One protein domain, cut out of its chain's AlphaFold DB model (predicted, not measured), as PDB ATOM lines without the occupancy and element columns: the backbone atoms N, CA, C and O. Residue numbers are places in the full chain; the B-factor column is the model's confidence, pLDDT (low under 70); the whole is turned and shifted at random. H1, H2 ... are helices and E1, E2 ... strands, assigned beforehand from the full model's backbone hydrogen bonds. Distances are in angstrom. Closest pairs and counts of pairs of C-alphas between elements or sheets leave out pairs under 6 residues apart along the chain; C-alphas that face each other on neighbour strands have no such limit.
ATOM      1  N   VAL A  70     -14.541 -10.562  -3.457       78.50
ATOM      2  CA  VAL A  70     -13.681 -10.928  -2.331       78.50
ATOM      3  C   VAL A  70     -13.612 -12.447  -2.224       78.50
ATOM      4  O   VAL A  70     -14.660 -13.097  -2.232       78.50
ATOM      5  N   TYR A  71     -12.403 -12.993  -2.128       76.00
ATOM      6  CA  TYR A  71     -12.140 -14.404  -1.862       76.00
ATOM      7  C   TYR A  71     -11.447 -14.563  -0.515       76.00
ATOM      8  O   TYR A  71     -10.511 -13.828  -0.209       76.00
ATOM      9  N   GLN A  72     -11.874 -15.557   0.250       79.44
ATOM     10  CA  GLN A  72     -11.110 -16.099   1.358       79.44
ATOM     11  C   GLN A  72     -10.134 -17.138   0.808       79.44
ATOM     12  O   GLN A  72     -10.524 -18.004   0.020       79.44
ATOM     13  N   VAL A  73      -8.870 -17.049   1.214       72.38
ATOM     14  CA  VAL A  73      -7.811 -17.959   0.769       72.38
ATOM     15  C   VAL A  73      -7.433 -18.899   1.903       72.38
ATOM     16  O   VAL A  73      -7.375 -18.507   3.061       72.38
ATOM     17  N   SER A  74      -7.169 -20.164   1.597       73.69
ATOM     18  CA  SER A  74      -6.560 -21.083   2.558       73.69
ATOM     19  C   SER A  74      -5.561 -21.987   1.854       73.69
ATOM     20  O   SER A  74      -5.827 -22.453   0.750       73.69
ATOM     21  N   ILE A  75      -4.406 -22.228   2.475       66.06
ATOM     22  CA  ILE A  75      -3.402 -23.149   1.945       66.06
ATOM     23  C   ILE A  75      -3.487 -24.437   2.756       66.06
ATOM     24  O   ILE A  75      -3.456 -24.414   3.987       66.06
ATOM     25  N   ARG A  76      -3.598 -25.571   2.072       64.25
ATOM     26  CA  ARG A  76      -3.567 -26.908   2.669       64.25
ATOM     27  C   ARG A  76      -2.416 -27.664   2.046       64.25
ATOM     28  O   ARG A  76      -2.363 -27.749   0.828       64.25
ATOM     29  N   ALA A  77      -1.496 -28.185   2.842       57.34
ATOM     30  CA  ALA A  77      -0.481 -29.060   2.290       57.34
ATOM     31  C   ALA A  77      -0.949 -30.519   2.360       57.34
ATOM     32  O   ALA A  77      -1.779 -30.886   3.195       57.34
ATOM     33  N   VAL A  78      -0.495 -31.311   1.395       55.69
ATOM     34  CA  VAL A  78      -0.929 -32.699   1.212       55.69
ATOM     35  C   VAL A  78       0.047 -33.594   1.957       55.69
ATOM     36  O   VAL A  78       1.259 -33.431   1.819       55.69
ATOM     37  N   ASN A  79      -0.468 -34.533   2.749       56.88
ATOM     38  CA  ASN A  79       0.359 -35.623   3.241       56.88
ATOM     39  C   ASN A  79       0.592 -36.594   2.069       56.88
ATOM     40  O   ASN A  79      -0.389 -37.144   1.570       56.88
ATOM     41  N   PRO A  80       1.831 -36.799   1.587       50.41
ATOM     42  CA  PRO A  80       2.083 -37.680   0.444       50.41
ATOM     43  C   PRO A  80       1.680 -39.143   0.698       50.41
ATOM     44  O   PRO A  80       1.472 -39.872  -0.274       50.41
ATOM     45  N   ASP A  81       1.546 -39.531   1.974       52.59
ATOM     46  CA  ASP A  81       1.133 -40.866   2.424       52.59
ATOM     47  C   ASP A  81      -0.388 -41.008   2.622       52.59
ATOM     48  O   ASP A  81      -0.873 -42.127   2.790       52.59
ATOM     49  N   THR A 111      14.816 -40.939  10.160       55.66
ATOM     50  CA  THR A 111      15.298 -39.710   9.534       55.66
ATOM     51  C   THR A 111      14.215 -38.669   9.726       55.66
ATOM     52  O   THR A 111      13.182 -38.722   9.064       55.66
ATOM     53  N   ASN A 112      14.441 -37.739  10.649       63.34
ATOM     54  CA  ASN A 112      13.541 -36.615  10.836       63.34
ATOM     55  C   ASN A 112      13.692 -35.686   9.630       63.34
ATOM     56  O   ASN A 112      14.750 -35.087   9.415       63.34
ATOM     57  N   ILE A 113      12.630 -35.596   8.835       65.50
ATOM     58  CA  ILE A 113      12.492 -34.593   7.785       65.50
ATOM     59  C   ILE A 113      11.832 -33.375   8.429       65.50
ATOM     60  O   ILE A 113      10.756 -33.477   9.013       65.50
ATOM     61  N   ILE A 114      12.500 -32.231   8.349       70.06
ATOM     62  CA  ILE A 114      11.973 -30.943   8.788       70.06
ATOM     63  C   ILE A 114      11.636 -30.148   7.534       70.06
ATOM     64  O   ILE A 114      12.501 -29.949   6.683       70.06
ATOM     65  N   ILE A 115      10.385 -29.705   7.425       71.88
ATOM     66  CA  ILE A 115       9.930 -28.812   6.358       71.88
ATOM     67  C   ILE A 115       9.663 -27.446   6.984       71.88
ATOM     68  O   ILE A 115       8.945 -27.337   7.979       71.88
ATOM     69  N   GLU A 116      10.252 -26.407   6.407       77.75
ATOM     70  CA  GLU A 116      10.035 -25.016   6.794       77.75
ATOM     71  C   GLU A 116       9.555 -24.231   5.575       77.75
ATOM     72  O   GLU A 116      10.039 -24.434   4.464       77.75
ATOM     73  N   VAL A 117       8.590 -23.333   5.771       80.25
ATOM     74  CA  VAL A 117       7.998 -22.542   4.685       80.25
ATOM     75  C   VAL A 117       8.055 -21.063   5.061       80.25
ATOM     76  O   VAL A 117       7.651 -20.688   6.167       80.25
ATOM     77  N   SER A 118       8.541 -20.217   4.151       85.31
ATOM     78  CA  SER A 118       8.501 -18.759   4.317       85.31
ATOM     79  C   SER A 118       7.055 -18.254   4.370       85.31
ATOM     80  O   SER A 118       6.150 -18.963   3.922       85.31
ATOM     81  N   PRO A 119       6.803 -17.020   4.847       87.12
ATOM     82  CA  PRO A 119       5.561 -16.315   4.535       87.12
ATOM     83  C   PRO A 119       5.235 -16.443   3.037       87.12
ATOM     84  O   PRO A 119       6.075 -16.053   2.217       87.12
ATOM     85  N   PRO A 120       4.078 -17.009   2.642       88.94
ATOM     86  CA  PRO A 120       3.649 -16.950   1.256       88.94
ATOM     87  C   PRO A 120       3.246 -15.513   0.941       88.94
ATOM     88  O   PRO A 120       2.443 -14.912   1.657       88.94
ATOM     89  N   VAL A 121       3.799 -14.960  -0.134       92.00
ATOM     90  CA  VAL A 121       3.429 -13.636  -0.634       92.00
ATOM     91  C   VAL A 121       2.468 -13.819  -1.785       92.00
ATOM     92  O   VAL A 121       2.752 -14.536  -2.741       92.00
ATOM     93  N   PHE A 122       1.330 -13.155  -1.683       92.81
ATOM     94  CA  PHE A 122       0.212 -13.290  -2.589       92.81
ATOM     95  C   PHE A 122      -0.203 -11.911  -3.103       92.81
ATOM     96  O   PHE A 122      -0.283 -10.956  -2.327       92.81
ATOM     97  N   CYS A 123      -0.521 -11.788  -4.391       94.38
ATOM     98  CA  CYS A 123      -1.147 -10.572  -4.901       94.38
ATOM     99  C   CYS A 123      -2.191 -10.832  -5.987       94.38
ATOM    100  O   CYS A 123      -2.151 -11.839  -6.695       94.38
ATOM    101  N   THR A 124      -3.114  -9.878  -6.124       95.25
ATOM    102  CA  THR A 124      -3.993  -9.772  -7.295       95.25
ATOM    103  C   THR A 124      -3.542  -8.624  -8.163       95.25
ATOM    104  O   THR A 124      -3.204  -7.547  -7.660       95.25
ATOM    105  N   HIS A 125      -3.528  -8.834  -9.469       95.44
ATOM    106  CA  HIS A 125      -2.923  -7.894 -10.390       95.44
ATOM    107  C   HIS A 125      -3.545  -7.955 -11.785       95.44
ATOM    108  O   HIS A 125      -4.334  -8.840 -12.120       95.44
ATOM    109  N   SER A 126      -3.237  -6.933 -12.573       94.94
ATOM    110  CA  SER A 126      -3.556  -6.862 -13.999       94.94
ATOM    111  C   SER A 126      -2.522  -7.617 -14.832       94.94
ATOM    112  O   SER A 126      -1.438  -7.929 -14.344       94.94
ATOM    113  N   ASP A 127      -2.811  -7.795 -16.117       91.19
ATOM    114  CA  ASP A 127      -1.874  -8.296 -17.136       91.19
ATOM    115  C   ASP A 127      -0.647  -7.392 -17.370       91.19
ATOM    116  O   ASP A 127       0.294  -7.776 -18.057       91.19
ATOM    117  N   ARG A 128      -0.629  -6.187 -16.786       90.94
ATOM    118  CA  ARG A 128       0.505  -5.248 -16.845       90.94
ATOM    119  C   ARG A 128       1.550  -5.473 -15.760       90.94
ATOM    120  O   ARG A 128       2.552  -4.760 -15.738       90.94
ATOM    121  N   TYR A 129       1.286  -6.376 -14.825       91.62
ATOM    122  CA  TYR A 129       2.244  -6.792 -13.814       91.62
ATOM    123  C   TYR A 129       2.408  -8.300 -13.886       91.62
ATOM    124  O   TYR A 129       1.423  -9.019 -14.012       91.62
ATOM    125  N   GLN A 130       3.647  -8.750 -13.760       89.31
ATOM    126  CA  GLN A 130       4.003 -10.154 -13.687       89.31
ATOM    127  C   GLN A 130       4.869 -10.321 -12.445       89.31
ATOM    128  O   GLN A 130       5.907  -9.667 -12.322       89.31
ATOM    129  N   MET A 131       4.413 -11.134 -11.487       89.00
ATOM    130  CA  MET A 131       5.171 -11.341 -10.251       89.00
ATOM    131  C   MET A 131       6.425 -12.162 -10.546       89.00
ATOM    132  O   MET A 131       7.533 -11.729 -10.238       89.00
ATOM    133  N   TRP A 132       6.223 -13.334 -11.140       85.94
ATOM    134  CA  TRP A 132       7.246 -14.269 -11.583       85.94
ATOM    135  C   TRP A 132       6.645 -15.157 -12.675       85.94
ATOM    136  O   TRP A 132       5.424 -15.243 -12.802       85.94
ATOM    137  N   TRP A 133       7.497 -15.787 -13.470       78.62
ATOM    138  CA  TRP A 133       7.117 -16.706 -14.536       78.62
ATOM    139  C   TRP A 133       8.192 -17.787 -14.633       78.62
ATOM    140  O   TRP A 133       9.347 -17.542 -14.274       78.62
ATOM    141  N   VAL A 134       7.806 -18.974 -15.086       68.56
ATOM    142  CA  VAL A 134       8.733 -20.054 -15.431       68.56
ATOM    143  C   VAL A 134       8.531 -20.330 -16.907       68.56
ATOM    144  O   VAL A 134       7.448 -20.774 -17.285       68.56
ATOM    145  N   ASP A 135       9.524 -20.006 -17.736       66.00
ATOM    146  CA  ASP A 135       9.442 -20.348 -19.152       66.00
ATOM    147  C   ASP A 135       9.542 -21.870 -19.334       66.00
ATOM    148  O   ASP A 135      10.155 -22.577 -18.527       66.00
ATOM    149  N   ASP A 136       8.871 -22.383 -20.364       60.19
ATOM    150  CA  ASP A 136       8.861 -23.816 -20.677       60.19
ATOM    151  C   ASP A 136      10.195 -24.277 -21.294       60.19
ATOM    152  O   ASP A 136      10.490 -25.481 -21.302       60.19
ATOM    153  N   ASP A 137      11.002 -23.325 -21.763       59.28
ATOM    154  CA  ASP A 137      12.351 -23.527 -22.276       59.28
ATOM    155  C   ASP A 137      13.356 -23.439 -21.110       59.28
ATOM    156  O   ASP A 137      13.279 -22.543 -20.274       59.28
ATOM    157  N   ASP A 138      14.273 -24.406 -21.015       52.88
ATOM    158  CA  ASP A 138      15.068 -24.770 -19.824       52.88
ATOM    159  C   ASP A 138      16.042 -23.688 -19.253       52.88
ATOM    160  O   ASP A 138      16.899 -24.008 -18.428       52.88
ATOM    161  N   ASP A 139      15.897 -22.406 -19.608       54.38
ATOM    162  CA  ASP A 139      16.774 -21.278 -19.237       54.38
ATOM    163  C   ASP A 139      16.174 -20.345 -18.153       54.38
ATOM    164  O   ASP A 139      16.355 -19.124 -18.156       54.38
ATOM    165  N   ILE A 140      15.514 -20.921 -17.144       52.84
ATOM    166  CA  ILE A 140      14.912 -20.189 -16.004       52.84
ATOM    167  C   ILE A 140      15.951 -19.344 -15.219       52.84
ATOM    168  O   ILE A 140      15.602 -18.395 -14.507       52.84
ATOM    169  N   GLU A 141      17.248 -19.653 -15.346       47.66
ATOM    170  CA  GLU A 141      18.344 -18.927 -14.686       47.66
ATOM    171  C   GLU A 141      18.407 -17.442 -15.078       47.66
ATOM    172  O   GLU A 141      18.730 -16.596 -14.235       47.66
ATOM    173  N   ASN A 142      18.044 -17.099 -16.318       49.66
ATOM    174  CA  ASN A 142      18.030 -15.705 -16.739       49.66
ATOM    175  C   ASN A 142      16.764 -14.980 -16.297       49.66
ATOM    176  O   ASN A 142      16.872 -13.829 -15.874       49.66
ATOM    177  N   ASP A 143      15.593 -15.609 -16.308       54.16
ATOM    178  CA  ASP A 143      14.318 -14.891 -16.183       54.16
ATOM    179  C   ASP A 143      14.064 -14.316 -14.792       54.16
ATOM    180  O   ASP A 143      13.600 -13.188 -14.665       54.16
ATOM    181  N   LEU A 144      14.481 -14.977 -13.716       54.03
ATOM    182  CA  LEU A 144      14.309 -14.407 -12.370       54.03
ATOM    183  C   LEU A 144      15.260 -13.235 -12.093       54.03
ATOM    184  O   LEU A 144      14.992 -12.393 -11.230       54.03
ATOM    185  N   ARG A 145      16.366 -13.153 -12.844       45.62
ATOM    186  CA  ARG A 145      17.314 -12.031 -12.817       45.62
ATOM    187  C   ARG A 145      16.971 -10.937 -13.833       45.62
ATOM    188  O   ARG A 145      17.201  -9.765 -13.530       45.62
ATOM    189  N   THR A 146      16.433 -11.285 -15.002       44.44
ATOM    190  CA  THR A 146      16.161 -10.358 -16.119       44.44
ATOM    191  C   THR A 146      14.714  -9.864 -16.175       44.44
ATOM    192  O   THR A 146      14.517  -8.715 -16.566       44.44
ATOM    193  N   ALA A 147      13.728 -10.606 -15.654       45.78
ATOM    194  CA  ALA A 147      12.335 -10.153 -15.510       45.78
ATOM    195  C   ALA A 147      12.116  -9.161 -14.342       45.78
ATOM    196  O   ALA A 147      11.002  -8.720 -14.076       45.78
ATOM    197  N   GLY A 148      13.184  -8.728 -13.661       55.41
ATOM    198  CA  GLY A 148      13.190  -7.462 -12.920       55.41
ATOM    199  C   GLY A 148      12.662  -7.483 -11.482       55.41
ATOM    200  O   GLY A 148      12.750  -6.449 -10.817       55.41
ATOM    201  N   ASN A 149      12.203  -8.615 -10.942       70.88
ATOM    202  CA  ASN A 149      11.696  -8.657  -9.568       70.88
ATOM    203  C   ASN A 149      12.726  -9.204  -8.568       70.88
ATOM    204  O   ASN A 149      12.670 -10.350  -8.129       70.88
ATOM    205  N   ARG A 150      13.666  -8.342  -8.147       82.56
ATOM    206  CA  ARG A 150      14.649  -8.659  -7.085       82.56
ATOM    207  C   ARG A 150      14.002  -9.201  -5.804       82.56
ATOM    208  O   ARG A 150      14.668  -9.906  -5.054       82.56
ATOM    209  N   GLY A 151      12.734  -8.872  -5.555       88.12
ATOM    210  CA  GLY A 151      11.975  -9.398  -4.430       88.12
ATOM    211  C   GLY A 151      11.709 -10.897  -4.513       88.12
ATOM    212  O   GLY A 151      11.847 -11.588  -3.511       88.12
ATOM    213  N   VAL A 152      11.396 -11.410  -5.702       87.44
ATOM    214  CA  VAL A 152      11.185 -12.846  -5.933       87.44
ATOM    215  C   VAL A 152      12.464 -13.631  -5.664       87.44
ATOM    216  O   VAL A 152      12.427 -14.645  -4.973       87.44
ATOM    217  N   ALA A 153      13.607 -13.131  -6.139       84.19
ATOM    218  CA  ALA A 153      14.902 -13.741  -5.856       84.19
ATOM    219  C   ALA A 153      15.222 -13.745  -4.349       84.19
ATOM    220  O   ALA A 153      15.712 -14.741  -3.825       84.19
ATOM    221  N   ASP A 154      14.924 -12.661  -3.628       87.25
ATOM    222  CA  ASP A 154      15.175 -12.587  -2.182       87.25
ATOM    223  C   ASP A 154      14.311 -13.584  -1.389       87.25
ATOM    224  O   ASP A 154      14.799 -14.222  -0.455       87.25
ATOM    225  N   ILE A 155      13.065 -13.819  -1.816       88.31
ATOM    226  CA  ILE A 155      12.247 -14.910  -1.272       88.31
ATOM    227  C   ILE A 155      12.867 -16.257  -1.625       88.31
ATOM    228  O   ILE A 155      13.102 -17.056  -0.727       88.31
ATOM    229  N   ALA A 156      13.167 -16.508  -2.898       84.75
ATOM    230  CA  ALA A 156      13.656 -17.805  -3.351       84.75
ATOM    231  C   ALA A 156      14.936 -18.245  -2.625       84.75
ATOM    232  O   ALA A 156      15.040 -19.385  -2.181       84.75
ATOM    233  N   PHE A 157      15.893 -17.331  -2.447       83.19
ATOM    234  CA  PHE A 157      17.197 -17.668  -1.875       83.19
ATOM    235  C   PHE A 157      17.271 -17.430  -0.370       83.19
ATOM    236  O   PHE A 157      17.860 -18.244   0.340       83.19
ATOM    237  N   ASN A 158      16.631 -16.379   0.142       85.19
ATOM    238  CA  ASN A 158      16.766 -15.976   1.545       85.19
ATOM    239  C   ASN A 158      15.472 -16.134   2.350       85.19
ATOM    240  O   ASN A 158      15.489 -15.947   3.565       85.19
ATOM    241  N   GLY A 159      14.351 -16.460   1.703       86.69
ATOM    242  CA  GLY A 159      13.049 -16.524   2.356       86.69
ATOM    243  C   GLY A 159      12.549 -15.164   2.857       86.69
ATOM    244  O   GLY A 159      11.682 -15.122   3.728       86.69
ATOM    245  N   ASN A 160      13.113 -14.063   2.346       89.56
ATOM    246  CA  ASN A 160      12.822 -12.700   2.779       89.56
ATOM    247  C   ASN A 160      11.857 -12.013   1.807       89.56
ATOM    248  O   ASN A 160      12.180 -11.779   0.645       89.56
ATOM    249  N   ASP A 161      10.681 -11.642   2.301       91.19
ATOM    250  CA  ASP A 161       9.594 -11.027   1.538       91.19
ATOM    251  C   ASP A 161       9.710  -9.501   1.410       91.19
ATOM    252  O   ASP A 161       9.031  -8.895   0.579       91.19
ATOM    253  N   THR A 162      10.591  -8.863   2.189       91.94
ATOM    254  CA  THR A 162      10.675  -7.398   2.316       91.94
ATOM    255  C   THR A 162      10.777  -6.684   0.966       91.94
ATOM    256  O   THR A 162      10.083  -5.691   0.722       91.94
ATOM    257  N   LEU A 163      11.655  -7.163   0.080       91.75
ATOM    258  CA  LEU A 163      11.873  -6.536  -1.223       91.75
ATOM    259  C   LEU A 163      10.657  -6.697  -2.144       91.75
ATOM    260  O   LEU A 163      10.267  -5.722  -2.788       91.75
ATOM    261  N   LEU A 164      10.025  -7.875  -2.159       93.06
ATOM    262  CA  LEU A 164       8.838  -8.126  -2.980       93.06
ATOM    263  C   LEU A 164       7.636  -7.323  -2.481       93.06
ATOM    264  O   LEU A 164       6.936  -6.688  -3.264       93.06
ATOM    265  N   VAL A 165       7.424  -7.283  -1.166       94.44
ATOM    266  CA  VAL A 165       6.339  -6.522  -0.535       94.44
ATOM    267  C   VAL A 165       6.449  -5.030  -0.853       94.44
ATOM    268  O   VAL A 165       5.436  -4.369  -1.094       94.44
ATOM    269  N   ASN A 166       7.664  -4.481  -0.871       94.44
ATOM    270  CA  ASN A 166       7.886  -3.083  -1.232       94.44
ATOM    271  C   ASN A 166       7.629  -2.813  -2.722       94.44
ATOM    272  O   ASN A 166       7.007  -1.795  -3.033       94.44
ATOM    273  N   ASP A 167       8.048  -3.713  -3.621       93.69
ATOM    274  CA  ASP A 167       7.706  -3.625  -5.048       93.69
ATOM    275  C   ASP A 167       6.185  -3.644  -5.242       93.69
ATOM    276  O   ASP A 167       5.623  -2.692  -5.779       93.69
ATOM    277  N   LEU A 168       5.497  -4.647  -4.690       94.38
ATOM    278  CA  LEU A 168       4.044  -4.801  -4.805       94.38
ATOM    279  C   LEU A 168       3.285  -3.572  -4.291       94.38
ATOM    280  O   LEU A 168       2.352  -3.105  -4.943       94.38
ATOM    281  N   LYS A 169       3.720  -2.969  -3.178       95.00
ATOM    282  CA  LYS A 169       3.157  -1.695  -2.692       95.00
ATOM    283  C   LYS A 169       3.360  -0.542  -3.679       95.00
ATOM    284  O   LYS A 169       2.468   0.294  -3.818       95.00
ATOM    285  N   GLY A 170       4.498  -0.485  -4.369       94.56
ATOM    286  CA  GLY A 170       4.727   0.458  -5.468       94.56
ATOM    287  C   GLY A 170       3.790   0.202  -6.652       94.56
ATOM    288  O   GLY A 170       3.179   1.131  -7.180       94.56
ATOM    289  N   GLN A 171       3.578  -1.062  -7.013       94.62
ATOM    290  CA  GLN A 171       2.666  -1.455  -8.092       94.62
ATOM    291  C   GLN A 171       1.192  -1.172  -7.772       94.62
ATOM    292  O   GLN A 171       0.412  -0.825  -8.662       94.62
ATOM    293  N   MET A 172       0.808  -1.204  -6.493       94.12
ATOM    294  CA  MET A 172      -0.512  -0.739  -6.055       94.12
ATOM    295  C   MET A 172      -0.718   0.756  -6.329       94.12
ATOM    296  O   MET A 172      -1.808   1.172  -6.723       94.12
ATOM    297  N   GLN A 173       0.330   1.576  -6.192       94.00
ATOM    298  CA  GLN A 173       0.267   2.999  -6.548       94.00
ATOM    299  C   GLN A 173       0.135   3.194  -8.067       94.00
ATOM    300  O   GLN A 173      -0.588   4.090  -8.511       94.00
ATOM    301  N   ASN A 174       0.755   2.310  -8.854       93.38
ATOM    302  CA  ASN A 174       0.648   2.276 -10.316       93.38
ATOM    303  C   ASN A 174      -0.652   1.634 -10.829       93.38
ATOM    304  O   ASN A 174      -0.891   1.642 -12.038       93.38
ATOM    305  N   ARG A 175      -1.511   1.122  -9.933       93.19
ATOM    306  CA  ARG A 175      -2.768   0.424 -10.260       93.19
ATOM    307  C   ARG A 175      -2.565  -0.776 -11.185       93.19
ATOM    308  O   ARG A 175      -3.382  -1.023 -12.067       93.19
ATOM    309  N   THR A 176      -1.444  -1.466 -11.027       94.44
ATOM    310  CA  THR A 176      -1.186  -2.746 -11.690       94.44
ATOM    311  C   THR A 176      -1.381  -3.914 -10.726       94.44
ATOM    312  O   THR A 176      -1.692  -5.009 -11.181       94.44
ATOM    313  N   VAL A 177      -1.295  -3.667  -9.412       95.12
ATOM    314  CA  VAL A 177      -1.638  -4.589  -8.316       95.12
ATOM    315  C   VAL A 177      -2.816  -4.012  -7.523       95.12
ATOM    316  O   VAL A 177      -2.848  -2.818  -7.233       95.12
ATOM    317  N   MET A 178      -3.785  -4.848  -7.156       93.62
ATOM    318  CA  MET A 178      -4.988  -4.439  -6.420       93.62
ATOM    319  C   MET A 178      -4.953  -4.852  -4.954       93.62
ATOM    320  O   MET A 178      -5.323  -4.060  -4.083       93.62
ATOM    321  N   SER A 179      -4.543  -6.083  -4.674       92.75
ATOM    322  CA  SER A 179      -4.441  -6.598  -3.312       92.75
ATOM    323  C   SER A 179      -3.117  -7.310  -3.098       92.75
ATOM    324  O   SER A 179      -2.535  -7.860  -4.031       92.75
ATOM    325  N   LEU A 180      -2.647  -7.251  -1.859       93.12
ATOM    326  CA  LEU A 180      -1.435  -7.888  -1.372       93.12
ATOM    327  C   LEU A 180      -1.794  -8.573  -0.059       93.12
ATOM    328  O   LEU A 180      -2.340  -7.925   0.834       93.12
ATOM    329  N   VAL A 181      -1.471  -9.856   0.040       90.62
ATOM    330  CA  VAL A 181      -1.664 -10.689   1.223       90.62
ATOM    331  C   VAL A 181      -0.346 -11.387   1.545       90.62
ATOM    332  O   VAL A 181       0.364 -11.830   0.645       90.62
ATOM    333  N   ILE A 182      -0.003 -11.461   2.830       89.12
ATOM    334  CA  ILE A 182       1.202 -12.138   3.314       89.12
ATOM    335  C   ILE A 182       0.745 -13.177   4.334       89.12
ATOM    336  O   ILE A 182       0.100 -12.833   5.323       89.12
ATOM    337  N   GLY A 183       1.034 -14.453   4.085       82.31
ATOM    338  CA  GLY A 183       0.655 -15.518   5.008       82.31
ATOM    339  C   GLY A 183       1.444 -15.464   6.313       82.31
ATOM    340  O   GLY A 183       2.571 -14.979   6.374       82.31
ATOM    341  N   ASN A 184       0.844 -15.998   7.374       75.94
ATOM    342  CA  ASN A 184       1.369 -15.899   8.734       75.94
ATOM    343  C   ASN A 184       2.273 -17.089   9.112       75.94
ATOM    344  O   ASN A 184       2.063 -17.747  10.132       75.94
ATOM    345  N   THR A 185       3.253 -17.410   8.268       68.75
ATOM    346  CA  THR A 185       4.285 -18.421   8.561       68.75
ATOM    347  C   THR A 185       5.609 -17.751   8.895       68.75
ATOM    348  O   THR A 185       5.862 -16.610   8.532       68.75
ATOM    349  N   SER A 186       6.477 -18.446   9.625       61.56
ATOM    350  CA  SER A 186       7.858 -18.007   9.824       61.56
ATOM    351  C   SER A 186       8.774 -19.223   9.864       61.56
ATOM    352  O   SER A 186       8.388 -20.262  10.402       61.56
ATOM    353  N   PHE A 187      10.004 -19.074   9.369       58.19
ATOM    354  CA  PHE A 187      11.059 -20.094   9.481       58.19
ATOM    355  C   PHE A 187      11.395 -20.471  10.931       58.19
ATOM    356  O   PHE A 187      12.089 -21.445  11.176       58.19
ATOM    357  N   ALA A 188      10.919 -19.711  11.919       48.44
ATOM    358  CA  ALA A 188      11.252 -19.928  13.320       48.44
ATOM    359  C   ALA A 188      10.533 -21.131  13.960       48.44
ATOM    360  O   ALA A 188      10.825 -21.460  15.108       48.44
ATOM    361  N   THR A 189       9.584 -21.771  13.265       49.25
ATOM    362  CA  THR A 189       8.830 -22.906  13.818       49.25
ATOM    363  C   THR A 189       8.981 -24.117  12.900       49.25
ATOM    364  O   THR A 189       8.380 -24.113  11.824       49.25
ATOM    365  N   PRO A 190       9.739 -25.158  13.303       51.69
ATOM    366  CA  PRO A 190       9.785 -26.415  12.567       51.69
ATOM    367  C   PRO A 190       8.353 -26.925  12.369       51.69
ATOM    368  O   PRO A 190       7.667 -27.207  13.354       51.69
ATOM    369  N   GLN A 191       7.872 -27.045  11.126       55.50
ATOM    370  CA  GLN A 191       6.509 -27.533  10.843       55.50
ATOM    371  C   GLN A 191       6.462 -29.066  10.893       55.50
ATOM    372  O   GLN A 191       5.870 -29.727  10.044       55.50
ATOM    373  N   LEU A 192       7.121 -29.635  11.905       41.12
ATOM    374  CA  LEU A 192       7.614 -31.011  11.963       41.12
ATOM    375  C   LEU A 192       6.517 -32.085  12.011       41.12
ATOM    376  O   LEU A 192       6.856 -33.250  12.152       41.12
ATOM    377  N   GLN A 193       5.224 -31.757  11.917       39.78
ATOM    378  CA  GLN A 193       4.185 -32.796  11.973       39.78
ATOM    379  C   GLN A 193       2.776 -32.415  11.511       39.78
ATOM    380  O   GLN A 193       1.857 -33.205  11.700       39.78
ATOM    381  N   ALA A 194       2.561 -31.256  10.891       42.78
ATOM    382  CA  ALA A 194       1.259 -30.982  10.293       42.78
ATOM    383  C   ALA A 194       1.367 -29.910   9.213       42.78
ATOM    384  O   ALA A 194       1.088 -28.738   9.441       42.78
ATOM    385  N   LEU A 195       1.618 -30.356   7.988       48.59
ATOM    386  CA  LEU A 195       1.219 -29.664   6.760       48.59
ATOM    387  C   LEU A 195      -0.324 -29.436   6.669       48.59
ATOM    388  O   LEU A 195      -0.841 -29.015   5.640       48.59
ATOM    389  N   GLY A 196      -1.083 -29.674   7.751       47.50
ATOM    390  CA  GLY A 196      -2.546 -29.773   7.790       47.50
ATOM    391  C   GLY A 196      -3.319 -28.508   7.410       47.50
ATOM    392  O   GLY A 196      -4.492 -28.610   7.071       47.50
ATOM    393  N   SER A 197      -2.684 -27.335   7.425       53.94
ATOM    394  CA  SER A 197      -3.106 -26.128   6.699       53.94
ATOM    395  C   SER A 197      -2.217 -24.966   7.118       53.94
ATOM    396  O   SER A 197      -2.037 -24.750   8.316       53.94
ATOM    397  N   ILE A 198      -1.723 -24.183   6.164       57.44
ATOM    398  CA  ILE A 198      -1.168 -22.858   6.433       57.44
ATOM    399  C   ILE A 198      -2.333 -21.864   6.294       57.44
ATOM    400  O   ILE A 198      -2.761 -21.569   5.173       57.44
ATOM    401  N   PRO A 199      -2.912 -21.363   7.402       55.78
ATOM    402  CA  PRO A 199      -3.974 -20.379   7.307       55.78
ATOM    403  C   PRO A 199      -3.405 -19.077   6.734       55.78
ATOM    404  O   PRO A 199      -2.541 -18.434   7.331       55.78
ATOM    405  N   VAL A 200      -3.924 -18.674   5.578       60.38
ATOM    406  CA  VAL A 200      -3.757 -17.326   5.038       60.38
ATOM    407  C   VAL A 200      -5.047 -16.595   5.382       60.38
ATOM    408  O   VAL A 200      -6.046 -16.739   4.700       60.38
ATOM    409  N   SER A 201      -5.098 -15.908   6.518       55.34
ATOM    410  CA  SER A 201      -6.372 -15.430   7.076       55.34
ATOM    411  C   SER A 201      -6.913 -14.144   6.444       55.34
ATOM    412  O   SER A 201      -7.683 -13.447   7.097       55.34
ATOM    413  N   ASP A 202      -6.512 -13.811   5.217       70.88
ATOM    414  CA  ASP A 202      -6.812 -12.511   4.622       70.88
ATOM    415  C   ASP A 202      -7.668 -12.609   3.360       70.88
ATOM    416  O   ASP A 202      -7.529 -13.500   2.518       70.88
ATOM    417  N   ASP A 203      -8.546 -11.618   3.250       81.06
ATOM    418  CA  ASP A 203      -9.456 -11.410   2.140       81.06
ATOM    419  C   ASP A 203      -8.716 -10.847   0.926       81.06
ATOM    420  O   ASP A 203      -8.136  -9.755   0.952       81.06
ATOM    421  N   VAL A 204      -8.830 -11.556  -0.186       84.81
ATOM    422  CA  VAL A 204      -8.259 -11.168  -1.468       84.81
ATOM    423  C   VAL A 204      -9.311 -10.473  -2.314       84.81
ATOM    424  O   VAL A 204     -10.420 -10.977  -2.474       84.81
ATOM    425  N   LYS A 205      -8.963  -9.322  -2.898       87.25
ATOM    426  CA  LYS A 205      -9.887  -8.533  -3.724       87.25
ATOM    427  C   LYS A 205      -9.499  -8.595  -5.192       87.25
ATOM    428  O   LYS A 205      -8.349  -8.326  -5.532       87.25
ATOM    429  N   LEU A 206     -10.480  -8.879  -6.042       88.75
ATOM    430  CA  LEU A 206     -10.341  -8.889  -7.495       88.75
ATOM    431  C   LEU A 206     -11.380  -7.995  -8.153       88.75
ATOM    432  O   LEU A 206     -12.501  -7.847  -7.672       88.75
ATOM    433  N   ASP A 207     -11.020  -7.440  -9.299       88.75
ATOM    434  CA  ASP A 207     -11.953  -6.831 -10.233       88.75
ATOM    435  C   ASP A 207     -11.587  -7.238 -11.666       88.75
ATOM    436  O   ASP A 207     -10.623  -7.963 -11.898       88.75
ATOM    437  N   TYR A 208     -12.360  -6.784 -12.648       87.25
ATOM    438  CA  TYR A 208     -12.137  -7.147 -14.052       87.25
ATOM    439  C   TYR A 208     -10.817  -6.623 -14.640       87.25
ATOM    440  O   TYR A 208     -10.424  -7.066 -15.713       87.25
ATOM    441  N   GLN A 209     -10.164  -5.655 -13.993       89.56
ATOM    442  CA  GLN A 209      -8.850  -5.152 -14.402       89.56
ATOM    443  C   GLN A 209      -7.716  -5.892 -13.688       89.56
ATOM    444  O   GLN A 209      -6.620  -5.969 -14.230       89.56
ATOM    445  N   HIS A 210      -7.988  -6.450 -12.509       93.88
ATOM    446  CA  HIS A 210      -7.040  -7.166 -11.663       93.88
ATOM    447  C   HIS A 210      -7.538  -8.586 -11.391       93.88
ATOM    448  O   HIS A 210      -7.753  -8.987 -10.244       93.88
ATOM    449  N   SER A 211      -7.803  -9.321 -12.472       92.00
ATOM    450  CA  SER A 211      -8.334 -10.679 -12.403       92.00
ATOM    451  C   SER A 211      -7.247 -11.738 -12.250       92.00
ATOM    452  O   SER A 211      -7.598 -12.897 -12.085       92.00
ATOM    453  N   LEU A 212      -5.963 -11.380 -12.336       93.50
ATOM    454  CA  LEU A 212      -4.859 -12.328 -12.217       93.50
ATOM    455  C   LEU A 212      -4.395 -12.444 -10.770       93.50
ATOM    456  O   LEU A 212      -4.440 -11.478 -10.005       93.50
ATOM    457  N   ILE A 213      -3.942 -13.639 -10.417       93.50
ATOM    458  CA  ILE A 213      -3.476 -13.995  -9.090       93.50
ATOM    459  C   ILE A 213      -2.117 -14.674  -9.198       93.50
ATOM    460  O   ILE A 213      -1.961 -15.634  -9.953       93.50
ATOM    461  N   SER A 214      -1.177 -14.228  -8.368       93.19
ATOM    462  CA  SER A 214       0.141 -14.843  -8.231       93.19
ATOM    463  C   SER A 214       0.507 -15.055  -6.764       93.19
ATOM    464  O   SER A 214       0.163 -14.243  -5.899       93.19
ATOM    465  N   MET A 215       1.230 -16.140  -6.489       91.88
ATOM    466  CA  MET A 215       1.757 -16.484  -5.170       91.88
ATOM    467  C   MET A 215       3.176 -17.037  -5.282       91.88
ATOM    468  O   MET A 215       3.468 -17.789  -6.210       91.88
ATOM    469  N   ILE A 216       4.021 -16.736  -4.296       90.75
ATOM    470  CA  ILE A 216       5.320 -17.386  -4.107       90.75
ATOM    471  C   ILE A 216       5.632 -17.619  -2.622       90.75
ATOM    472  O   ILE A 216       5.315 -16.788  -1.771       90.75
ATOM    473  N   ALA A 217       6.285 -18.739  -2.316       89.12
ATOM    474  CA  ALA A 217       6.882 -19.047  -1.020       89.12
ATOM    475  C   ALA A 217       8.174 -19.860  -1.197       89.12
ATOM    476  O   ALA A 217       8.294 -20.647  -2.138       89.12
ATOM    477  N   LYS A 218       9.124 -19.710  -0.270       87.12
ATOM    478  CA  LYS A 218      10.294 -20.589  -0.153       87.12
ATOM    479  C   LYS A 218       9.948 -21.781   0.732       87.12
ATOM    480  O   LYS A 218       9.332 -21.608   1.782       87.12
ATOM    481  N   VAL A 219      10.380 -22.965   0.323       82.81
ATOM    482  CA  VAL A 219      10.265 -24.213   1.077       82.81
ATOM    483  C   VAL A 219      11.671 -24.746   1.323       82.81
ATOM    484  O   VAL A 219      12.459 -24.887   0.395       82.81
ATOM    485  N   VAL A 220      11.999 -25.034   2.575       81.00
ATOM    486  CA  VAL A 220      13.286 -25.596   2.980       81.00
ATOM    487  C   VAL A 220      13.031 -26.990   3.525       81.00
ATOM    488  O   VAL A 220      12.319 -27.155   4.515       81.00
ATOM    489  N   VAL A 221      13.603 -27.996   2.866       75.69
ATOM    490  CA  VAL A 221      13.523 -29.391   3.304       75.69
ATOM    491  C   VAL A 221      14.867 -29.779   3.895       75.69
ATOM    492  O   VAL A 221      15.855 -29.946   3.186       75.69
ATOM    493  N   THR A 222      14.902 -29.927   5.213       73.00
ATOM    494  CA  THR A 222      16.070 -30.381   5.956       73.00
ATOM    495  C   THR A 222      15.921 -31.860   6.282       73.00
ATOM    496  O   THR A 222      14.998 -32.256   6.995       73.00
ATOM    497  N   ARG A 223      16.874 -32.684   5.834       65.75
ATOM    498  CA  ARG A 223      16.993 -34.070   6.295       65.75
ATOM    499  C   ARG A 223      18.017 -34.140   7.422       65.75
ATOM    500  O   ARG A 223      19.217 -33.976   7.202       65.75
ATOM    501  N   GLY A 224      17.534 -34.382   8.639       56.91
ATOM    502  CA  GLY A 224      18.387 -34.628   9.794       56.91
ATOM    503  C   GLY A 224      18.792 -36.098   9.867       56.91
ATOM    504  O   GLY A 224      17.937 -36.971  10.012       56.91
ATOM    505  N   SER A 225      20.095 -36.368   9.820       52.09
ATOM    506  CA  SER A 225      20.669 -37.579  10.405       52.09
ATOM    507  C   SER A 225      21.213 -37.201  11.779       52.09
ATOM    508  O   SER A 225      22.033 -36.292  11.892       52.09
ATOM    509  N   PHE A 226      20.755 -37.858  12.848       52.06
ATOM    510  CA  PHE A 226      21.288 -37.629  14.202       52.06
ATOM    511  C   PHE A 226      22.654 -38.299  14.424       52.06
ATOM    512  O   PHE A 226      23.134 -38.384  15.556       52.06
ATOM    513  N   VAL A 227      23.301 -38.778  13.359       51.38
ATOM    514  CA  VAL A 227      24.650 -39.325  13.435       51.38
ATOM    515  C   VAL A 227      25.639 -38.165  13.548       51.38
ATOM    516  O   VAL A 227      25.813 -37.363  12.632       51.38
ATOM    517  N   VAL A 228      26.292 -38.068  14.707       47.28
ATOM    518  CA  VAL A 228      27.352 -37.090  14.985       47.28
ATOM    519  C   VAL A 228      28.425 -37.183  13.895       47.28
ATOM    520  O   VAL A 228      29.169 -38.159  13.841       47.28
ATOM    521  N   GLY A 229      28.509 -36.160  13.043       52.59
ATOM    522  CA  GLY A 229      29.493 -36.068  11.958       52.59
ATOM    523  C   GLY A 229      28.909 -36.109  10.544       52.59
ATOM    524  O   GLY A 229      29.650 -35.831   9.604       52.59
ATOM    525  N   GLU A 230      27.612 -36.384  10.371       52.94
ATOM    526  CA  GLU A 230      26.958 -36.249   9.066       52.94
ATOM    527  C   GLU A 230      26.488 -34.809   8.817       52.94
ATOM    528  O   GLU A 230      25.873 -34.160   9.664       52.94
ATOM    529  N   THR A 231      26.812 -34.287   7.636       50.75
ATOM    530  CA  THR A 231      26.353 -32.977   7.170       50.75
ATOM    531  C   THR A 231      24.840 -32.985   6.978       50.75
ATOM    532  O   THR A 231      24.326 -33.770   6.182       50.75
ATOM    533  N   GLN A 232      24.140 -32.077   7.659       59.59
ATOM    534  CA  GLN A 232      22.729 -31.784   7.408       59.59
ATOM    535  C   GLN A 232      22.557 -31.393   5.934       59.59
ATOM    536  O   GLN A 232      23.157 -30.420   5.474       59.59
ATOM    537  N   GLN A 233      21.774 -32.171   5.187       62.53
ATOM    538  CA  GLN A 233      21.424 -31.842   3.807       62.53
ATOM    539  C   GLN A 233      20.132 -31.029   3.828       62.53
ATOM    540  O   GLN A 233      19.093 -31.512   4.286       62.53
ATOM    541  N   SER A 234      20.225 -29.783   3.370       69.94
ATOM    542  CA  SER A 234      19.084 -28.900   3.158       69.94
ATOM    543  C   SER A 234      18.888 -28.709   1.664       69.94
ATOM    544  O   SER A 234      19.849 -28.407   0.954       69.94
ATOM    545  N   VAL A 235      17.658 -28.887   1.198       72.88
ATOM    546  CA  VAL A 235      17.254 -28.566  -0.170       72.88
ATOM    547  C   VAL A 235      16.381 -27.321  -0.116       72.88
ATOM    548  O   VAL A 235      15.339 -27.314   0.542       72.88
ATOM    549  N   ASP A 236      16.834 -26.272  -0.796       75.25
ATOM    550  CA  ASP A 236      16.074 -25.044  -0.988       75.25
ATOM    551  C   ASP A 236      15.179 -25.187  -2.227       75.25
ATOM    552  O   ASP A 236      15.635 -25.494  -3.333       75.25
ATOM    553  N   LEU A 237      13.884 -24.976  -2.021       80.50
ATOM    554  CA  LEU A 237      12.842 -25.052  -3.031       80.50
ATOM    555  C   LEU A 237      12.025 -23.754  -3.016       80.50
ATOM    556  O   LEU A 237      11.949 -23.052  -2.005       80.50
ATOM    557  N   ILE A 238      11.329 -23.468  -4.111       83.31
ATOM    558  CA  ILE A 238      10.201 -22.534  -4.121       83.31
ATOM    559  C   ILE A 238       8.917 -23.256  -4.498       83.31
ATOM    560  O   ILE A 238       8.934 -24.290  -5.164       83.31
ATOM    561  N   THR A 239       7.792 -22.684  -4.098       85.06
ATOM    562  CA  THR A 239       6.466 -23.101  -4.542       85.06
ATOM    563  C   THR A 239       5.581 -21.888  -4.778       85.06
ATOM    564  O   THR A 239       5.781 -20.828  -4.179       85.06
ATOM    565  N   GLY A 240       4.604 -22.028  -5.664       85.81
ATOM    566  CA  GLY A 240       3.734 -20.933  -6.042       85.81
ATOM    567  C   GLY A 240       2.906 -21.230  -7.281       85.81
ATOM    568  O   GLY A 240       2.959 -22.322  -7.842       85.81
ATOM    569  N   PHE A 241       2.188 -20.207  -7.725       87.31
ATOM    570  CA  PHE A 241       1.594 -20.126  -9.055       87.31
ATOM    571  C   PHE A 241       1.662 -18.680  -9.560       87.31
ATOM    572  O   PHE A 241       1.848 -17.748  -8.772       87.31
ATOM    573  N   HIS A 242       1.481 -18.489 -10.861       88.44
ATOM    574  CA  HIS A 242       1.469 -17.173 -11.492       88.44
ATOM    575  C   HIS A 242       0.283 -17.031 -12.449       88.44
ATOM    576  O   HIS A 242      -0.166 -18.005 -13.051       88.44
ATOM    577  N   ASP A 243      -0.219 -15.804 -12.571       89.88
ATOM    578  CA  ASP A 243      -1.211 -15.367 -13.561       89.88
ATOM    579  C   ASP A 243      -2.509 -16.204 -13.628       89.88
ATOM    580  O   ASP A 243      -3.133 -16.337 -14.684       89.88
ATOM    581  N   ILE A 244      -2.968 -16.746 -12.496       89.88
ATOM    582  CA  ILE A 244      -4.221 -17.515 -12.436       89.88
ATOM    583  C   ILE A 244      -5.419 -16.571 -12.381       89.88
ATOM    584  O   ILE A 244      -5.462 -15.669 -11.549       89.88
ATOM    585  N   SER A 245      -6.430 -16.808 -13.220       89.31
ATOM    586  CA  SER A 245      -7.666 -16.017 -13.237       89.31
ATOM    587  C   SER A 245      -8.876 -16.822 -12.762       89.31
ATOM    588  O   SER A 245      -9.209 -17.832 -13.390       89.31
ATOM    589  N   PRO A 246      -9.614 -16.363 -11.731       86.38
ATOM    590  CA  PRO A 246     -10.888 -16.959 -11.351       86.38
ATOM    591  C   PRO A 246     -12.084 -16.362 -12.106       86.38
ATOM    592  O   PRO A 246     -13.237 -16.673 -11.808       86.38
ATOM    593  N   LEU A 247     -11.829 -15.463 -13.057       85.00
ATOM    594  CA  LEU A 247     -12.828 -14.931 -13.968       85.00
ATOM    595  C   LEU A 247     -12.857 -15.809 -15.215       85.00
ATOM    596  O   LEU A 247     -11.880 -15.800 -15.946       85.00
ATOM    597  N   SER A 248     -13.958 -16.502 -15.496       81.88
ATOM    598  CA  SER A 248     -14.161 -17.255 -16.736       81.88
ATOM    599  C   SER A 248     -14.221 -16.319 -17.948       81.88
ATOM    600  O   SER A 248     -15.068 -15.430 -18.041       81.88
ATOM    601  N   VAL A 249     -13.344 -16.555 -18.926       75.38
ATOM    602  CA  VAL A 249     -13.272 -15.770 -20.173       75.38
ATOM    603  C   VAL A 249     -14.525 -15.948 -21.032       75.38
ATOM    604  O   VAL A 249     -14.947 -15.018 -21.716       75.38
ATOM    605  N   LYS A 250     -15.123 -17.146 -21.019       77.50
ATOM    606  CA  LYS A 250     -16.213 -17.503 -21.938       77.50
ATOM    607  C   LYS A 250     -17.491 -16.714 -21.660       77.50
ATOM    608  O   LYS A 250     -18.187 -16.327 -22.593       77.50
ATOM    609  N   ASP A 251     -17.815 -16.533 -20.389       78.25
ATOM    610  CA  ASP A 251     -19.077 -15.944 -19.934       78.25
ATOM    611  C   ASP A 251     -18.881 -14.705 -19.050       78.25
ATOM    612  O   ASP A 251     -19.861 -14.080 -18.651       78.25
ATOM    613  N   ASN A 252     -17.629 -14.303 -18.803       78.31
ATOM    614  CA  ASN A 252     -17.267 -13.151 -17.984       78.31
ATOM    615  C   ASN A 252     -17.814 -13.248 -16.544       78.31
ATOM    616  O   ASN A 252     -18.192 -12.239 -15.931       78.31
ATOM    617  N   THR A 253     -17.872 -14.477 -16.017       83.06
ATOM    618  CA  THR A 253     -18.367 -14.789 -14.671       83.06
ATOM    619  C   THR A 253     -17.245 -15.213 -13.729       83.06
ATOM    620  O   THR A 253     -16.272 -15.841 -14.133       83.06
ATOM    621  N   TRP A 254     -17.368 -14.843 -12.457       83.88
ATOM    622  CA  TRP A 254     -16.422 -15.231 -11.411       83.88
ATOM    623  C   TRP A 254     -16.775 -16.616 -10.873       83.88
ATOM    624  O   TRP A 254     -17.941 -16.847 -10.550       83.88
ATOM    625  N   PHE A 255     -15.788 -17.502 -10.726       83.12
ATOM    626  CA  PHE A 255     -15.991 -18.788 -10.058       83.12
ATOM    627  C   PHE A 255     -16.322 -18.582  -8.578       83.12
ATOM    628  O   PHE A 255     -15.727 -17.734  -7.911       83.12
ATOM    629  N   ASP A 256     -17.246 -19.381  -8.047       84.00
ATOM    630  CA  ASP A 256     -17.607 -19.321  -6.625       84.00
ATOM    631  C   ASP A 256     -16.529 -19.945  -5.733       84.00
ATOM    632  O   ASP A 256     -16.280 -19.462  -4.631       84.00
ATOM    633  N   SER A 257     -15.853 -20.985  -6.227       83.75
ATOM    634  CA  SER A 257     -14.683 -21.575  -5.583       83.75
ATOM    635  C   SER A 257     -13.776 -22.248  -6.606       83.75
ATOM    636  O   SER A 257     -14.275 -22.802  -7.588       83.75
ATOM    637  N   PHE A 258     -12.471 -22.250  -6.362       82.75
ATOM    638  CA  PHE A 258     -11.501 -22.991  -7.168       82.75
ATOM    639  C   PHE A 258     -10.282 -23.366  -6.326       82.75
ATOM    640  O   PHE A 258     -10.072 -22.838  -5.231       82.75
ATOM    641  N   GLU A 259      -9.495 -24.299  -6.845       83.69
ATOM    642  CA  GLU A 259      -8.328 -24.839  -6.167       83.69
ATOM    643  C   GLU A 259      -7.135 -24.856  -7.112       83.69
ATOM    644  O   GLU A 259      -7.269 -25.179  -8.295       83.69
ATOM    645  N   VAL A 260      -5.975 -24.486  -6.579       83.62
ATOM    646  CA  VAL A 260      -4.719 -24.445  -7.321       83.62
ATOM    647  C   VAL A 260      -3.735 -25.402  -6.676       83.62
ATOM    648  O   VAL A 260      -3.369 -25.226  -5.517       83.62
ATOM    649  N   ALA A 261      -3.301 -26.393  -7.447       78.88
ATOM    650  CA  ALA A 261      -2.235 -27.308  -7.073       78.88
ATOM    651  C   ALA A 261      -0.886 -26.574  -6.987       78.88
ATOM    652  O   ALA A 261      -0.519 -25.820  -7.889       78.88
ATOM    653  N   LEU A 262      -0.155 -26.812  -5.901       76.44
ATOM    654  CA  LEU A 262       1.180 -26.280  -5.661       76.44
ATOM    655  C   LEU A 262       2.236 -27.333  -5.977       76.44
ATOM    656  O   LEU A 262       2.198 -28.447  -5.457       76.44
ATOM    657  N   TYR A 263       3.216 -26.931  -6.778       78.75
ATOM    658  CA  TYR A 263       4.375 -27.738  -7.142       78.75
ATOM    659  C   TYR A 263       5.658 -27.079  -6.639       78.75
ATOM    660  O   TYR A 263       5.673 -25.883  -6.325       78.75
ATOM    661  N   THR A 264       6.727 -27.862  -6.536       74.38
ATOM    662  CA  THR A 264       8.047 -27.382  -6.125       74.38
ATOM    663  C   THR A 264       8.952 -27.135  -7.323       74.38
ATOM    664  O   THR A 264       8.934 -27.852  -8.324       74.38
ATOM    665  N   TYR A 265       9.792 -26.118  -7.190       74.38
ATOM    666  CA  TYR A 265      10.878 -25.814  -8.109       74.38
ATOM    667  C   TYR A 265      12.163 -25.753  -7.283       74.38
ATOM    668  O   TYR A 265      12.161 -25.156  -6.205       74.38
ATOM    669  N   ILE A 266      13.248 -26.384  -7.734       69.62
ATOM    670  CA  ILE A 266      14.523 -26.356  -7.004       69.62
ATOM    671  C   ILE A 266      15.217 -25.036  -7.266       69.62
ATOM    672  O   ILE A 266      15.319 -24.607  -8.409       69.62
ATOM    673  N   THR A 267      15.749 -24.420  -6.220       66.12
ATOM    674  CA  THR A 267      16.672 -23.296  -6.360       66.12
ATOM    675  C   THR A 267      18.103 -23.822  -6.323       66.12
ATOM    676  O   THR A 267      18.501 -24.439  -5.335       66.12
ATOM    677  N   TYR A 268      18.896 -23.572  -7.362       63.75
ATOM    678  CA  TYR A 268      20.311 -23.925  -7.393       63.75
ATOM    679  C   TYR A 268      21.176 -22.661  -7.357       63.75
ATOM    680  O   TYR A 268      21.063 -21.809  -8.236       63.75
ATOM    681  N   PRO A 269      22.086 -22.509  -6.381       57.22
ATOM    682  CA  PRO A 269      23.169 -21.542  -6.495       57.22
ATOM    683  C   PRO A 269      24.201 -22.088  -7.495       57.22
ATOM    684  O   PRO A 269      25.076 -22.880  -7.141       57.22
ATOM    685  N   GLY A 270      24.065 -21.721  -8.766       51.44
ATOM    686  CA  GLY A 270      25.009 -22.053  -9.825       51.44
ATOM    687  C   GLY A 270      26.259 -21.157  -9.804       51.44
ATOM    688  O   GLY A 270      26.253 -20.059  -9.240       51.44
ATOM    689  N   PRO A 271      27.367 -21.598 -10.429       42.28
ATOM    690  CA  PRO A 271      28.593 -20.805 -10.546       42.28
ATOM    691  C   PRO A 271      28.432 -19.531 -11.402       42.28
ATOM    692  O   PRO A 271      29.257 -18.624 -11.282       42.28
ATOM    693  N   GLU A 272      27.381 -19.434 -12.226       50.56
ATOM    694  CA  GLU A 272      27.066 -18.266 -13.073       50.56
ATOM    695  C   GLU A 272      25.954 -17.370 -12.484       50.56
ATOM    696  O   GLU A 272      25.779 -16.201 -12.855       50.56
ATOM    697  N   GLY A 273      25.247 -17.859 -11.471       52.62
ATOM    698  CA  GLY A 273      24.093 -17.188 -10.905       52.62
ATOM    699  C   GLY A 273      23.236 -18.143 -10.103       52.62
ATOM    700  O   GLY A 273      23.449 -19.348 -10.091       52.62
ATOM    701  N   ASN A 274      22.270 -17.592  -9.381       54.69
ATOM    702  CA  ASN A 274      21.281 -18.435  -8.744       54.69
ATOM    703  C   ASN A 274      20.170 -18.736  -9.763       54.69
ATOM    704  O   ASN A 274      19.569 -17.792 -10.280       54.69
ATOM    705  N   SER A 275      19.890 -20.012 -10.019       54.19
ATOM    706  CA  SER A 275      18.851 -20.501 -10.926       54.19
ATOM    707  C   SER A 275      17.696 -21.145 -10.163       54.19
ATOM    708  O   SER A 275      17.836 -21.561  -9.010       54.19
ATOM    709  N   ILE A 276      16.531 -21.213 -10.803       50.91
ATOM    710  CA  ILE A 276      15.408 -22.034 -10.351       50.91
ATOM    711  C   ILE A 276      15.143 -23.041 -11.452       50.91
ATOM    712  O   ILE A 276      15.087 -22.664 -12.603       50.91
ATOM    713  N   ILE A 277      15.009 -24.317 -11.140       54.09
ATOM    714  CA  ILE A 277      14.745 -25.353 -12.129       54.09
ATOM    715  C   ILE A 277      13.476 -26.050 -11.673       54.09
ATOM    716  O   ILE A 277      13.390 -26.514 -10.531       54.09
ATOM    717  N   ARG A 278      12.457 -26.110 -12.537       56.81
ATOM    718  CA  ARG A 278      11.314 -26.980 -12.255       56.81
ATOM    719  C   ARG A 278      11.857 -28.393 -12.106       56.81
ATOM    720  O   ARG A 278      12.597 -28.846 -12.975       56.81
ATOM    721  N   ILE A 279      11.473 -29.090 -11.039       52.62
ATOM    722  CA  ILE A 279      11.761 -30.518 -10.913       52.62
ATOM    723  C   ILE A 279      10.952 -31.227 -12.001       52.62
ATOM    724  O   ILE A 279       9.829 -31.659 -11.774       52.62
ATOM    725  N   ARG A 280      11.472 -31.275 -13.230       46.72
ATOM    726  CA  ARG A 280      10.999 -32.191 -14.268       46.72
ATOM    727  C   ARG A 280      11.591 -33.549 -13.919       46.72
ATOM    728  O   ARG A 280      12.529 -34.001 -14.569       46.72
ATOM    729  N   GLU A 281      11.121 -34.175 -12.845       40.94
ATOM    730  CA  GLU A 281      11.585 -35.519 -12.531       40.94
ATOM    731  C   GLU A 281      10.722 -36.552 -13.232       40.94
ATOM    732  O   GLU A 281       9.652 -36.929 -12.776       40.94
ATOM    733  N   SER A 282      11.319 -37.072 -14.307       38.81
ATOM    734  CA  SER A 282      11.064 -38.393 -14.859       38.81
ATOM    735  C   SER A 282       9.717 -38.552 -15.569       38.81
ATOM    736  O   SER A 282       8.664 -38.096 -15.159       38.81
ATOM    737  N   THR A 283       9.748 -39.293 -16.667       40.53
ATOM    738  CA  THR A 283       8.608 -39.786 -17.456       40.53
ATOM    739  C   THR A 283       7.644 -40.703 -16.677       40.53
ATOM    740  O   THR A 283       6.930 -41.510 -17.269       40.53
ATOM    741  N   THR A 284       7.653 -40.638 -15.349       42.72
ATOM    742  CA  THR A 284       6.787 -41.365 -14.427       42.72
ATOM    743  C   THR A 284       5.624 -40.463 -14.035       42.72
ATOM    744  O   THR A 284       5.811 -39.299 -13.714       42.72
ATOM    745  N   SER A 285       4.413 -41.006 -14.079       46.44
ATOM    746  CA  SER A 285       3.112 -40.347 -13.911       46.44
ATOM    747  C   SER A 285       2.831 -39.702 -12.539       46.44
ATOM    748  O   SER A 285       1.669 -39.469 -12.221       46.44
ATOM    749  N   ASP A 286       3.849 -39.426 -11.727       54.25
ATOM    750  CA  ASP A 286       3.716 -39.092 -10.306       54.25
ATOM    751  C   ASP A 286       4.095 -37.632  -9.991       54.25
ATOM    752  O   ASP A 286       4.725 -37.349  -8.975       54.25
ATOM    753  N   ASP A 287       3.663 -36.685 -10.832       59.91
ATOM    754  CA  ASP A 287       3.665 -35.246 -10.510       59.91
ATOM    755  C   ASP A 287       2.602 -34.975  -9.423       59.91
ATOM    756  O   ASP A 287       1.484 -34.521  -9.690       59.91
ATOM    757  N   ARG A 288       2.924 -35.311  -8.168       67.19
ATOM    758  CA  ARG A 288       2.033 -35.081  -7.025       67.19
ATOM    759  C   ARG A 288       2.198 -33.648  -6.510       67.19
ATOM    760  O   ARG A 288       3.324 -33.215  -6.262       67.19
ATOM    761  N   PRO A 289       1.103 -32.897  -6.319       66.94
ATOM    762  CA  PRO A 289       1.183 -31.586  -5.699       66.94
ATOM    763  C   PRO A 289       1.605 -31.709  -4.233       66.94
ATOM    764  O   PRO A 289       1.160 -32.604  -3.517       66.94
ATOM    765  N   ILE A 290       2.424 -30.769  -3.768       67.06
ATOM    766  CA  ILE A 290       2.822 -30.674  -2.352       67.06
ATOM    767  C   ILE A 290       1.748 -29.998  -1.488       67.06
ATOM    768  O   ILE A 290       1.802 -30.013  -0.258       67.06
ATOM    769  N   GLY A 291       0.766 -29.373  -2.131       70.81
ATOM    770  CA  GLY A 291      -0.298 -28.642  -1.475       70.81
ATOM    771  C   GLY A 291      -1.298 -28.074  -2.459       70.81
ATOM    772  O   GLY A 291      -1.139 -28.170  -3.673       70.81
ATOM    773  N   TYR A 292      -2.313 -27.438  -1.904       76.25
ATOM    774  CA  TYR A 292      -3.363 -26.765  -2.631       76.25
ATOM    775  C   TYR A 292      -3.665 -25.416  -1.993       76.25
ATOM    776  O   TYR A 292      -3.657 -25.265  -0.767       76.25
ATOM    777  N   VAL A 293      -3.972 -24.435  -2.832       76.38
ATOM    778  CA  VAL A 293      -4.534 -23.155  -2.405       76.38
ATOM    779  C   VAL A 293      -5.999 -23.131  -2.793       76.38
ATOM    780  O   VAL A 293      -6.334 -23.188  -3.976       76.38
ATOM    781  N   HIS A 294      -6.864 -23.070  -1.787       83.38
ATOM    782  CA  HIS A 294      -8.306 -23.021  -1.955       83.38
ATOM    783  C   HIS A 294      -8.801 -21.582  -1.866       83.38
ATOM    784  O   HIS A 294      -8.433 -20.846  -0.945       83.38
ATOM    785  N   PHE A 295      -9.666 -21.213  -2.802       83.12
ATOM    786  CA  PHE A 295     -10.286 -19.902  -2.885       83.12
ATOM    787  C   PHE A 295     -11.794 -20.054  -2.778       83.12
ATOM    788  O   PHE A 295     -12.408 -20.683  -3.638       83.12
ATOM    789  N   ASP A 296     -12.391 -19.431  -1.768       83.81
ATOM    790  CA  ASP A 296     -13.841 -19.381  -1.580       83.81
ATOM    791  C   ASP A 296     -14.325 -17.936  -1.712       83.81
ATOM    792  O   ASP A 296     -13.883 -17.042  -0.988       83.81
ATOM    793  N   ARG A 297     -15.252 -17.675  -2.632       81.25
ATOM    794  CA  ARG A 297     -15.841 -16.347  -2.806       81.25
ATOM    795  C   ARG A 297     -16.751 -16.004  -1.622       81.25
ATOM    796  O   ARG A 297     -17.675 -16.747  -1.307       81.25
ATOM    797  N   LEU A 298     -16.580 -14.821  -1.029       77.75
ATOM    798  CA  LEU A 298     -17.362 -14.352   0.127       77.75
ATOM    799  C   LEU A 298     -18.752 -13.772  -0.221       77.75
ATOM    800  O   LEU A 298     -19.379 -13.120   0.611       77.75
ATOM    801  N   ALA A 299     -19.253 -13.968  -1.444       65.62
ATOM    802  CA  ALA A 299     -20.535 -13.407  -1.879       65.62
ATOM    803  C   ALA A 299     -21.715 -14.349  -1.566       65.62
ATOM    804  O   ALA A 299     -21.618 -15.547  -1.809       65.62
ATOM    805  N   ASP A 300     -22.813 -13.773  -1.053       51.81
ATOM    806  CA  ASP A 300     -24.123 -14.367  -0.723       51.81
ATOM    807  C   ASP A 300     -24.308 -15.846  -1.109       51.81
ATOM    808  O   ASP A 300     -24.597 -16.154  -2.264       51.81
ATOM    809  N   GLN A 301     -24.193 -16.731  -0.107       38.50
ATOM    810  CA  GLN A 301     -24.389 -18.191  -0.139       38.50
ATOM    811  C   GLN A 301     -25.397 -18.686  -1.201       38.50
ATOM    812  O   GLN A 301     -26.569 -18.944  -0.916       38.50
ATOM    813  N   LYS A 302     -24.931 -18.880  -2.434       39.66
ATOM    814  CA  LYS A 302     -25.612 -19.634  -3.489       39.66
ATOM    815  C   LYS A 302     -24.746 -20.840  -3.872       39.66
ATOM    816  O   LYS A 302     -23.552 -20.840  -3.585       39.66
ATOM    817  N   PRO A 303     -25.361 -21.924  -4.377       38.31
ATOM    818  CA  PRO A 303     -24.759 -23.254  -4.346       38.31
ATOM    819  C   PRO A 303     -23.446 -23.328  -5.134       38.31
ATOM    820  O   PRO A 303     -23.388 -22.900  -6.283       38.31
ATOM    821  N   LYS A 304     -22.426 -23.920  -4.495       39.69
ATOM    822  CA  LYS A 304     -21.077 -24.150  -5.030       39.69
ATOM    823  C   LYS A 304     -21.132 -24.901  -6.365       39.69
ATOM    824  O   LYS A 304     -21.525 -26.067  -6.400       39.69
ATOM    825  N   HIS A 305     -20.658 -24.274  -7.438       40.03
ATOM    826  CA  HIS A 305     -20.200 -24.985  -8.628       40.03
ATOM    827  C   HIS A 305     -18.686 -25.201  -8.519       40.03
ATOM    828  O   HIS A 305     -17.913 -24.251  -8.605       40.03
ATOM    829  N   VAL A 306     -18.266 -26.452  -8.318       38.41
ATOM    830  CA  VAL A 306     -16.853 -26.850  -8.391       38.41
ATOM    831  C   VAL A 306     -16.517 -27.075  -9.861       38.41
ATOM    832  O   VAL A 306     -17.081 -27.969 -10.492       38.41
ATOM    833  N   VAL A 307     -15.634 -26.253 -10.422       39.38
ATOM    834  CA  VAL A 307     -15.128 -26.434 -11.787       39.38
ATOM    835  C   VAL A 307     -13.696 -26.964 -11.684       39.38
ATOM    836  O   VAL A 307     -12.862 -26.284 -11.088       39.38
ATOM    837  N   PRO A 308     -13.385 -28.159 -12.219       37.72
ATOM    838  CA  PRO A 308     -12.016 -28.660 -12.228       37.72
ATOM    839  C   PRO A 308     -11.140 -27.752 -13.100       37.72
ATOM    840  O   PRO A 308     -11.442 -27.513 -14.271       37.72
ATOM    841  N   PHE A 309     -10.070 -27.222 -12.511       43.88
ATOM    842  CA  PHE A 309      -9.160 -26.285 -13.160       43.88
ATOM    843  C   PHE A 309      -8.143 -27.052 -14.017       43.88
ATOM    844  O   PHE A 309      -7.422 -27.908 -13.513       43.88
ATOM    845  N   TRP A 310      -8.077 -26.752 -15.316       41.34
ATOM    846  CA  TRP A 310      -7.004 -27.217 -16.199       41.34
ATOM    847  C   TRP A 310      -6.159 -26.004 -16.606       41.34
ATOM    848  O   TRP A 310      -6.624 -25.141 -17.353       41.34
TER     849      TRP A 310
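This is residues 70 to 81 and 111 to 310 of the 364 residues of the protein "Hypothetical protein" of Leptocylindrus danicus (UniProt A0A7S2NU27). A twisted sheet of ten strands rolls into a small, nearly closed barrel, built of E1, E3, E4, E5 and E10 with parts of the long strands E6, E7 and E8; E4 and E5 come close at the seam but are not paired. E6, E7 and E8 run on past this barrel, joined there by E2 and E9, while the helical hairpin H2 and H3 packs on the outside and short H1 sits beside E9. The printed part has 212 residues, with elements in the order E1 E2 E3 H1 H2 H3 E4 E5 E6 E7 E8 E9 E10; the sheet is branched and antiparallel, and the class is mixed. The whole is compact, with a radius of gyration of the C-alphas of 17.8 A, but elongated, spanning 59 by 38 by 37 A.

E6, residues 212 to 224, E7, 233 to 244, E8, 257 to 269, and E9, 274 to 278, make a meander, each strand the antiparallel neighbour of the one before; N 219 and O 237, N 238 and O 265, and N 266 and O 277 are each 2.8 A apart. On the side of E6 away from E7 are E2, residues 112 to 117, with N 116 and O 220 2.9 A apart, and E3, residues 121 to 125, with N 123 and O 214 3.0 A apart. E4, residues 177 to 182, is on the other side of E3, with N 122 and O 181 at 2.8 A. E10, residues 291 to 297, lies on the same side of E8 as E9, with N 260 and O 293 at 2.9 A. E1, residues 70 to 77, has E10 on one side, with N 74 and O 294 at 2.9 A, and E5, residues 203 to 206, on the other, with N 71 and O 204 at 2.8 A. The closest C-alphas of E4 and E5, Ser 179 and Lys 205, are 5.8 A apart. H3, residues 162 to 173, lies over E3 and E4 at a height over the sheet of 9.3 A. H2, residues 150 to 158, is on the same face, and the sheet curls round it; its C-alpha 156 is 5.4 A from that of Lys 218. H2 and H3 touch, closest at the C-alphas of Gly 151 and Leu 164, 3.7 A, at a shallow tilt of 25 degrees, opposite ways. H1, residues 140 to 146, stands at the sheet's level, its C-alpha 141 being 4.1 A from that of Ser 275. In H2 and H3 every O i to N i+4 pair is within hydrogen-bond range; H1 has 1 of 3, and 3 of 4 O i to N i+3 pairs.

E1 begins at C-alpha 70, (-13.681, -10.928, -2.331), and is 22.9 A long. E6 measures 39.0 A, E8 37.9 A, E7 33.6 A and H3 17.2 A. E10 ends at C-alpha 297, (-15.841, -16.347, -2.806).

The C-alphas of Val 228 and Asp 251, the two farthest apart, are 61.8 A apart. Residues 82 to 110 are not printed, and C-alphas 81 and 111 are 15.9 A apart across the cut. The links E3 to H1, E4 to E5, E7 to E8 and E9 to E10 are long; in the last, residues 281 to 286 stand free. The mean pLDDT of the printed part is 71.6, and 91 residues are under 70, among them 185 to 201, 266 to 290 and 299 to 310.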